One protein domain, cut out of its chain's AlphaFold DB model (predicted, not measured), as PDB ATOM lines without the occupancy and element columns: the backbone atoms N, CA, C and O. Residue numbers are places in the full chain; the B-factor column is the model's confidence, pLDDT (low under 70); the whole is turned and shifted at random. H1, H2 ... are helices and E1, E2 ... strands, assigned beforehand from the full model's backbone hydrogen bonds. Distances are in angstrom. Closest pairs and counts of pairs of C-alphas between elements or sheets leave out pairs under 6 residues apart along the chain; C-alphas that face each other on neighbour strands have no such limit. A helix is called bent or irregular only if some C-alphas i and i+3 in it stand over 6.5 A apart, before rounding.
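This is residues 40 to 106 of the 258 residues of the protein "Checkpoint protein" of Galerina marginata (strain CBS 339.88) (UniProt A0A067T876). A long, twisted ribbon of three antiparallel strands has one short helix, H1, packed over one of its faces, while its other face is bare. The strands E1, E2 and E3 fold back and forth through two hairpins, and the first two printed residues, 40 and 41, pair with E3 before the helix begins. The printed part has 67 residues, with one named helix and then three named strands, in the order H1, E1, E2, E3; the sheet order is E1 - E2 - E3, and the class is mixed, helices and strands. The whole is only just loose, close to compact, with a radius of gyration of the C-alphas of 13.3 A, and elongated, with spans of 41 by 21 by 14 A.

Residues 40 to 41 pair with residues 103 to 104 of E3, residues 94 to 105, antiparallel. H1, residues 43 to 53, is on the sheet of E3, E1, residues 63 to 75, and E2, residues 78 to 89, with 57 pairs of C-alphas within 10 A; the helix on one face of the sheet gives two layers. The closest C-alphas of H1 and E3 are those of Ala 49 and His 99, 5.4 A apart; of H1 and E1, those of Ala 53 and Ala 65, 5.2 A. In H1, 5 of 7 O i to N i+4 pairs are within hydrogen-bond range. The strands form a meander, each the antiparallel neighbour of the one before. The hairpin E1 and E2 has directions 162 degrees apart, with N 69 and O 84 at 2.8 A and N 82 and O 71 at 2.8 A, within hydrogen-bond range. In the hairpin E2 and E3 the angle is 160 degrees, with N 83 and O 99 at 2.8 A. E1 and E3 are edge strands and E2 is the inner one.

H1 begins at C-alpha 43, at (180.485, 438.740, 391.496), and is irregular, but only just: C-alphas 49 and 52 are 6.8 A apart. E1 measures 27.0 A from first to last C-alpha and bends by 86 degrees at residue 66. E2 measures 31.4 A, from C-alpha 78 at (173.241, 454.452, 395.959). E3 measures 33.2 A, bends by 51 degrees at residue 102 and ends at C-alpha 105, at (182.551, 453.824, 391.694).

The two C-alphas farthest apart, those of Ser 91 and Leu 106, are 43.0 A apart, while those of Ala 40 and Leu 106, the first and last printed, are 6.9 A apart. The printed part has no cut. The link from H1 to E1 is short, and those from E1 to E2 and from E2 to E3 are tight. The mean pLDDT of the printed part is 88.6, and residues 55 to 61, in the link from H1 to E1, are under 70.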
ATOM      1  N   ALA A  40     183.567 448.687 391.275       95.81
ATOM      2  CA  ALA A  40     183.619 447.426 391.993       95.81
ATOM      3  C   ALA A  40     182.201 446.934 392.294       95.81
ATOM      4  O   ALA A  40     181.295 447.721 392.574       95.81
ATOM      5  N   LEU A  41     182.005 445.618 392.229       95.75
ATOM      6  CA  LEU A  41     180.744 444.955 392.548       95.75
ATOM      7  C   LEU A  41     180.998 443.525 393.025       95.75
ATOM      8  O   LEU A  41     182.050 442.948 392.756       95.75
ATOM      9  N   ALA A  42     180.020 442.939 393.716       94.62
ATOM     10  CA  ALA A  42     180.088 441.539 394.121       94.62
ATOM     11  C   ALA A  42     179.755 440.618 392.933       94.62
ATOM     12  O   ALA A  42     178.672 440.716 392.350       94.62
ATOM     13  N   SER A  43     180.657 439.690 392.606       91.31
ATOM     14  CA  SER A  43     180.485 438.740 391.496       91.31
ATOM     15  C   SER A  43     179.232 437.871 391.651       91.31
ATOM     16  O   SER A  43     178.530 437.624 390.673       91.31
ATOM     17  N   GLU A  44     178.889 437.471 392.877       92.56
ATOM     18  CA  GLU A  44     177.665 436.716 393.173       92.56
ATOM     19  C   GLU A  44     176.391 437.514 392.870       92.56
ATOM     20  O   GLU A  44     175.422 436.957 392.351       92.56
ATOM     21  N   ALA A  45     176.395 438.821 393.149       95.12
ATOM     22  CA  ALA A  45     175.265 439.698 392.852       95.12
ATOM     23  C   ALA A  45     175.102 439.891 391.338       95.12
ATOM     24  O   ALA A  45     173.983 439.826 390.828       95.12
ATOM     25  N   LEU A  46     176.216 440.053 390.613       94.88
ATOM     26  CA  LEU A  46     176.211 440.107 389.151       94.88
ATOM     27  C   LEU A  46     175.691 438.801 388.539       94.88
ATOM     28  O   LEU A  46     174.810 438.834 387.680       94.88
ATOM     29  N   LEU A  47     176.182 437.654 389.017       92.88
ATOM     30  CA  LEU A  47     175.693 436.347 388.587       92.88
ATOM     31  C   LEU A  47     174.190 436.213 388.867       92.88
ATOM     32  O   LEU A  47     173.444 435.775 388.000       92.88
ATOM     33  N   GLY A  48     173.736 436.617 390.055       93.06
ATOM     34  CA  GLY A  48     172.323 436.632 390.429       93.06
ATOM     35  C   GLY A  48     171.455 437.442 389.463       93.06
ATOM     36  O   GLY A  48     170.431 436.935 389.008       93.06
ATOM     37  N   ALA A  49     171.892 438.651 389.104       93.38
ATOM     38  CA  ALA A  49     171.185 439.527 388.172       93.38
ATOM     39  C   ALA A  49     171.120 438.955 386.745       93.38
ATOM     40  O   ALA A  49     170.102 439.087 386.067       93.38
ATOM     41  N   LEU A  50     172.180 438.280 386.292       92.25
ATOM     42  CA  LEU A  50     172.265 437.733 384.934       92.25
ATOM     43  C   LEU A  50     171.653 436.335 384.781       92.25
ATOM     44  O   LEU A  50     171.436 435.891 383.656       92.25
ATOM     45  N   LYS A  51     171.298 435.646 385.874       89.25
ATOM     46  CA  LYS A  51     170.631 434.330 385.804       89.25
ATOM     47  C   LYS A  51     169.362 434.356 384.955       89.25
ATOM     48  O   LYS A  51     169.121 433.412 384.213       89.25
ATOM     49  N   SER A  52     168.572 435.430 385.034       84.00
ATOM     50  CA  SER A  52     167.348 435.583 384.234       84.00
ATOM     51  C   SER A  52     167.611 435.760 382.735       84.00
ATOM     52  O   SER A  52     166.698 435.548 381.949       84.00
ATOM     53  N   ALA A  53     168.830 436.143 382.344       86.44
ATOM     54  CA  ALA A  53     169.243 436.279 380.949       86.44
ATOM     55  C   ALA A  53     169.877 434.997 380.380       86.44
ATOM     56  O   ALA A  53     170.109 434.900 379.180       86.44
ATOM     57  N   SER A  54     170.191 434.013 381.227       82.62
ATOM     58  CA  SER A  54     170.851 432.783 380.796       82.62
ATOM     59  C   SER A  54     169.845 431.812 380.172       82.62
ATOM     60  O   SER A  54     169.278 430.969 380.871       82.62
ATOM     61  N   SER A  55     169.677 431.866 378.850       66.19
ATOM     62  CA  SER A  55     168.947 430.850 378.080       66.19
ATOM     63  C   SER A  55     169.743 429.542 378.074       66.19
ATOM     64  O   SER A  55     170.591 429.300 377.219       66.19
ATOM     65  N   SER A  56     169.535 428.686 379.074       55.69
ATOM     66  CA  SER A  56     170.127 427.345 379.061       55.69
ATOM     67  C   SER A  56     169.241 426.422 378.234       55.69
ATOM     68  O   SER A  56     168.102 426.157 378.598       55.69
ATOM     69  N   SER A  57     169.797 425.881 377.149       50.12
ATOM     70  CA  SER A  57     169.157 424.914 376.240       50.12
ATOM     71  C   SER A  57     168.665 423.627 376.920       50.12
ATOM     72  O   SER A  57     167.929 422.846 376.322       50.12
ATOM     73  N   THR A  58     169.062 423.399 378.172       50.56
ATOM     74  CA  THR A  58     168.719 422.233 378.990       50.56
ATOM     75  C   THR A  58     167.775 422.544 380.145       50.56
ATOM     76  O   THR A  58     167.277 421.608 380.775       50.56
ATOM     77  N   SER A  59     167.511 423.819 380.449       49.72
ATOM     78  CA  SER A  59     166.596 424.170 381.527       49.72
ATOM     79  C   SER A  59     165.233 424.540 380.969       49.72
ATOM     80  O   SER A  59     165.061 425.243 379.979       49.72
ATOM     81  N   SER A  60     164.220 424.036 381.651       53.03
ATOM     82  CA  SER A  60     162.833 424.379 381.438       53.03
ATOM     83  C   SER A  60     162.556 425.781 382.011       53.03
ATOM     84  O   SER A  60     161.612 425.951 382.790       53.03
ATOM     85  N   THR A  61     163.325 426.804 381.621       59.62
ATOM     86  CA  THR A  61     162.993 428.185 381.980       59.62
ATOM     87  C   THR A  61     161.664 428.560 381.336       59.62
ATOM     88  O   THR A  61     161.292 428.125 380.241       59.62
ATOM     89  N   SER A  62     160.851 429.282 382.096       70.88
ATOM     90  CA  SER A  62     159.567 429.806 381.640       70.88
ATOM     91  C   SER A  62     159.719 431.116 380.873       70.88
ATOM     92  O   SER A  62     158.699 431.640 380.435       70.88
ATOM     93  N   PHE A  63     160.952 431.619 380.743       82.06
ATOM     94  CA  PHE A  63     161.338 432.914 380.203       82.06
ATOM     95  C   PHE A  63     162.545 432.735 379.275       82.06
ATOM     96  O   PHE A  63     163.554 432.162 379.695       82.06
ATOM     97  N   ASP A  64     162.406 433.199 378.038       85.62
ATOM     98  CA  ASP A  64     163.460 433.251 377.029       85.62
ATOM     99  C   ASP A  64     163.886 434.708 376.848       85.62
ATOM    100  O   ASP A  64     163.058 435.562 376.516       85.62
ATOM    101  N   ALA A  65     165.145 435.003 377.165       86.94
ATOM    102  CA  ALA A  65     165.675 436.357 377.133       86.94
ATOM    103  C   ALA A  65     166.087 436.729 375.704       86.94
ATOM    104  O   ALA A  65     166.874 436.029 375.077       86.94
ATOM    105  N   GLU A  66     165.573 437.852 375.209       89.62
ATOM    106  CA  GLU A  66     165.836 438.350 373.855       89.62
ATOM    107  C   GLU A  66     166.861 439.487 373.864       89.62
ATOM    108  O   GLU A  66     167.725 439.560 372.996       89.62
ATOM    109  N   GLU A  67     166.770 440.384 374.848       92.31
ATOM    110  CA  GLU A  67     167.610 441.576 374.939       92.31
ATOM    111  C   GLU A  67     167.985 441.845 376.397       92.31
ATOM    112  O   GLU A  67     167.153 441.761 377.305       92.31
ATOM    113  N   VAL A  68     169.248 442.208 376.626       95.44
ATOM    114  CA  VAL A  68     169.753 442.630 377.934       95.44
ATOM    115  C   VAL A  68     170.357 444.017 377.799       95.44
ATOM    116  O   VAL A  68     171.346 444.204 377.095       95.44
ATOM    117  N   VAL A  69     169.801 444.989 378.520       96.62
ATOM    118  CA  VAL A  69     170.329 446.354 378.552       96.62
ATOM    119  C   VAL A  69     170.958 446.640 379.909       96.62
ATOM    120  O   VAL A  69     170.288 446.646 380.942       96.62
ATOM    121  N   MET A  70     172.258 446.914 379.891       96.75
ATOM    122  CA  MET A  70     173.057 447.283 381.056       96.75
ATOM    123  C   MET A  70     173.145 448.811 381.165       96.75
ATOM    124  O   MET A  70     173.524 449.483 380.204       96.75
ATOM    125  N   LYS A  71     172.795 449.382 382.322       96.75
ATOM    126  CA  LYS A  71     172.789 450.838 382.548       96.75
ATOM    127  C   LYS A  71     173.342 451.196 383.918       96.75
ATOM    128  O   LYS A  71     172.993 450.576 384.918       96.75
ATOM    129  N   LEU A  72     174.125 452.267 383.978       96.62
ATOM    130  CA  LEU A  72     174.404 452.931 385.246       96.62
ATOM    131  C   LEU A  72     173.160 453.677 385.725       96.62
ATOM    132  O   LEU A  72     172.533 454.413 384.963       96.62
ATOM    133  N   ALA A  73     172.816 453.489 386.994       95.56
ATOM    134  CA  ALA A  73     171.674 454.112 387.638       95.56
ATOM    135  C   ALA A  73     172.057 454.645 389.023       95.56
ATOM    136  O   ALA A  73     173.004 454.186 389.659       95.56
ATOM    137  N   LYS A  74     171.289 455.622 389.510       95.19
ATOM    138  CA  LYS A  74     171.370 456.118 390.886       95.19
ATOM    139  C   LYS A  74     169.978 456.049 391.504       95.19
ATOM    140  O   LYS A  74     169.040 456.625 390.957       95.19
ATOM    141  N   LYS A  75     169.835 455.347 392.630       94.06
ATOM    142  CA  LYS A  75     168.597 455.326 393.429       94.06
ATOM    143  C   LYS A  75     168.900 455.878 394.814       94.06
ATOM    144  O   LYS A  75     169.688 455.300 395.558       94.06
ATOM    145  N   GLY A  76     168.304 457.022 395.146       93.50
ATOM    146  CA  GLY A  76     168.688 457.770 396.343       93.50
ATOM    147  C   GLY A  76     170.167 458.149 396.272       93.50
ATOM    148  O   GLY A  76     170.587 458.758 395.292       93.50
ATOM    149  N   ASP A  77     170.954 457.746 397.269       91.81
ATOM    150  CA  ASP A  77     172.408 457.961 397.281       91.81
ATOM    151  C   ASP A  77     173.235 456.728 396.872       91.81
ATOM    152  O   ASP A  77     174.449 456.686 397.036       91.81
ATOM    153  N   GLN A  78     172.586 455.703 396.320       94.94
ATOM    154  CA  GLN A  78     173.241 454.452 395.959       94.94
ATOM    155  C   GLN A  78     173.504 454.385 394.451       94.94
ATOM    156  O   GLN A  78     172.585 454.557 393.646       94.94
ATOM    157  N   ALA A  79     174.760 454.134 394.075       96.62
ATOM    158  CA  ALA A  79     175.150 453.833 392.702       96.62
ATOM    159  C   ALA A  79     174.839 452.366 392.384       96.62
ATOM    160  O   ALA A  79     175.144 451.465 393.172       96.62
ATOM    161  N   LEU A  80     174.211 452.137 391.236       97.69
ATOM    162  CA  LEU A  80     173.725 450.834 390.809       97.69
ATOM    163  C   LEU A  80     174.100 450.578 389.352       97.69
ATOM    164  O   LEU A  80     174.175 451.492 388.528       97.69
ATOM    165  N   LEU A  81     174.252 449.304 389.038       97.62
ATOM    166  CA  LEU A  81     174.317 448.780 387.693       97.62
ATOM    167  C   LEU A  81     173.036 447.981 387.444       97.62
ATOM    168  O   LEU A  81     172.841 446.906 388.010       97.62
ATOM    169  N   SER A  82     172.140 448.564 386.654       97.31
ATOM    170  CA  SER A  82     170.825 448.017 386.335       97.31
ATOM    171  C   SER A  82     170.908 447.143 385.089       97.31
ATOM    172  O   SER A  82     171.414 447.579 384.055       97.31
ATOM    173  N   PHE A  83     170.337 445.948 385.175       97.12
ATOM    174  CA  PHE A  83     170.141 445.016 384.071       97.12
ATOM    175  C   PHE A  83     168.655 444.943 383.755       97.12
ATOM    176  O   PHE A  83     167.863 444.464 384.564       97.12
ATOM    177  N   GLU A  84     168.274 445.438 382.586       96.50
ATOM    178  CA  GLU A  84     166.911 445.358 382.079       96.50
ATOM    179  C   GLU A  84     166.856 444.256 381.025       96.50
ATOM    180  O   GLU A  84     167.414 444.400 379.942       96.50
ATOM    181  N   ILE A  85     166.206 443.150 381.364       95.12
ATOM    182  CA  ILE A  85     166.125 441.949 380.539       95.12
ATOM    183  C   ILE A  85     164.724 441.889 379.942       95.12
ATOM    184  O   ILE A  85     163.730 441.792 380.668       95.12
ATOM    185  N   LEU A  86     164.647 441.976 378.621       93.94
ATOM    186  CA  LEU A  86     163.426 441.825 377.844       93.94
ATOM    187  C   LEU A  86     163.396 440.420 377.257       93.94
ATOM    188  O   LEU A  86     164.395 439.926 376.741       93.94
ATOM    189  N   GLY A  87     162.245 439.771 377.353       92.25
ATOM    190  CA  GLY A  87     162.076 438.420 376.846       92.25
ATOM    191  C   GLY A  87     160.620 438.001 376.802       92.25
ATOM    192  O   GLY A  87     159.711 438.795 377.082       92.25
ATOM    193  N   GLN A  88     160.389 436.739 376.468       90.25
ATOM    194  CA  GLN A  88     159.054 436.164 376.357       90.25
ATOM    195  C   GLN A  88     158.866 434.992 377.305       90.25
ATOM    196  O   GLN A  88     159.765 434.185 377.529       90.25
ATOM    197  N   THR A  89     157.665 434.883 377.865       87.94
ATOM    198  CA  THR A  89     157.277 433.696 378.619       87.94
ATOM    199  C   THR A  89     156.850 432.562 377.688       87.94
ATOM    200  O   THR A  89     156.548 432.774 376.514       87.94
ATOM    201  N   ARG A  90     156.679 431.352 378.232       84.00
ATOM    202  CA  ARG A  90     156.084 430.216 377.495       84.00
ATOM    203  C   ARG A  90     154.702 430.478 376.908       84.00
ATOM    204  O   ARG A  90     154.329 429.830 375.939       84.00
ATOM    205  N   SER A  91     153.925 431.377 377.511       86.62
ATOM    206  CA  SER A  91     152.612 431.772 376.994       86.62
ATOM    207  C   SER A  91     152.702 432.838 375.894       86.62
ATOM    208  O   SER A  91     151.667 433.329 375.450       86.62
ATOM    209  N   GLY A  92     153.913 433.214 375.465       85.44
ATOM    210  CA  GLY A  92     154.168 434.257 374.468       85.44
ATOM    211  C   GLY A  92     154.014 435.679 375.010       85.44
ATOM    212  O   GLY A  92     153.981 436.637 374.239       85.44
ATOM    213  N   GLN A  93     153.883 435.854 376.330       89.12
ATOM    214  CA  GLN A  93     153.772 437.184 376.921       89.12
ATOM    215  C   GLN A  93     155.149 437.829 377.027       89.12
ATOM    216  O   GLN A  93     156.065 437.257 377.617       89.12
ATOM    217  N   ARG A  94     155.279 439.051 376.504       91.69
ATOM    218  CA  ARG A  94     156.485 439.860 376.685       91.69
ATOM    219  C   ARG A  94     156.589 440.331 378.127       91.69
ATOM    220  O   ARG A  94     155.661 440.949 378.650       91.69
ATOM    221  N   VAL A  95     157.725 440.055 378.751       91.62
ATOM    222  CA  VAL A  95     158.019 440.420 380.136       91.62
ATOM    223  C   VAL A  95     159.340 441.173 380.182       91.62
ATOM    224  O   VAL A  95     160.278 440.875 379.446       91.62
ATOM    225  N   ARG A  96     159.395 442.165 381.070       92.38
ATOM    226  CA  ARG A  96     160.609 442.900 381.404       92.38
ATOM    227  C   ARG A  96     160.987 442.603 382.844       92.38
ATOM    228  O   ARG A  96     160.195 442.856 383.749       92.38
ATOM    229  N   VAL A  97     162.197 442.107 383.043       93.50
ATOM    230  CA  VAL A  97     162.788 441.868 384.359       93.50
ATOM    231  C   VAL A  97     163.876 442.910 384.580       93.50
ATOM    232  O   VAL A  97     164.682 443.155 383.688       93.50
ATOM    233  N   ALA A  98     163.886 443.554 385.743       94.88
ATOM    234  CA  ALA A  98     164.909 444.527 386.103       94.88
ATOM    235  C   ALA A  98     165.629 444.069 387.370       94.88
ATOM    236  O   ALA A  98     164.980 443.798 388.380       94.88
ATOM    237  N   HIS A  99     166.957 444.013 387.307       95.62
ATOM    238  CA  HIS A  99     167.819 443.692 388.441       95.62
ATOM    239  C   HIS A  99     168.800 444.828 388.676       95.62
ATOM    240  O   HIS A  99     169.486 445.246 387.748       95.62
ATOM    241  N   ASP A 100     168.909 445.291 389.917       96.50
ATOM    242  CA  ASP A 100     169.907 446.283 390.302       96.50
ATOM    243  C   ASP A 100     171.033 445.618 391.083       96.50
ATOM    244  O   ASP A 100     170.808 445.016 392.135       96.50
ATOM    245  N   VAL A 101     172.262 445.780 390.602       97.62
ATOM    246  CA  VAL A 101     173.466 445.368 391.321       97.62
ATOM    247  C   VAL A 101     174.098 446.603 391.936       97.62
ATOM    248  O   VAL A 101     174.392 447.574 391.242       97.62
ATOM    249  N   LYS A 102     174.315 446.581 393.252       97.62
ATOM    250  CA  LYS A 102     175.041 447.657 393.925       97.62
ATOM    251  C   LYS A 102     176.479 447.706 393.426       97.62
ATOM    252  O   LYS A 102     177.147 446.674 393.377       97.62
ATOM    253  N   ILE A 103     176.942 448.912 393.113       97.88
ATOM    254  CA  ILE A 103     178.319 449.160 392.701       97.88
ATOM    255  C   ILE A 103     178.971 450.221 393.583       97.88
ATOM    256  O   ILE A 103     178.302 451.073 394.173       97.88
ATOM    257  N   GLU A 104     180.292 450.187 393.623       96.31
ATOM    258  CA  GLU A 104     181.136 451.247 394.152       96.31
ATOM    259  C   GLU A 104     181.940 451.843 392.999       96.31
ATOM    260  O   GLU A 104     182.685 451.134 392.328       96.31
ATOM    261  N   VAL A 105     181.772 453.138 392.733       94.88
ATOM    262  CA  VAL A 105     182.551 453.824 391.694       94.88
ATOM    263  C   VAL A 105     183.935 454.129 392.251       94.88
ATOM    264  O   VAL A 105     184.058 454.807 393.271       94.88
ATOM    265  N   LEU A 106     184.969 453.638 391.574       94.81
ATOM    266  CA  LEU A 106     186.351 453.793 392.012       94.81
ATOM    267  C   LEU A 106     186.930 455.122 391.530       94.81
ATOM    268  O   LEU A 106     186.640 455.592 390.428       94.81
TER     269      LEU A 106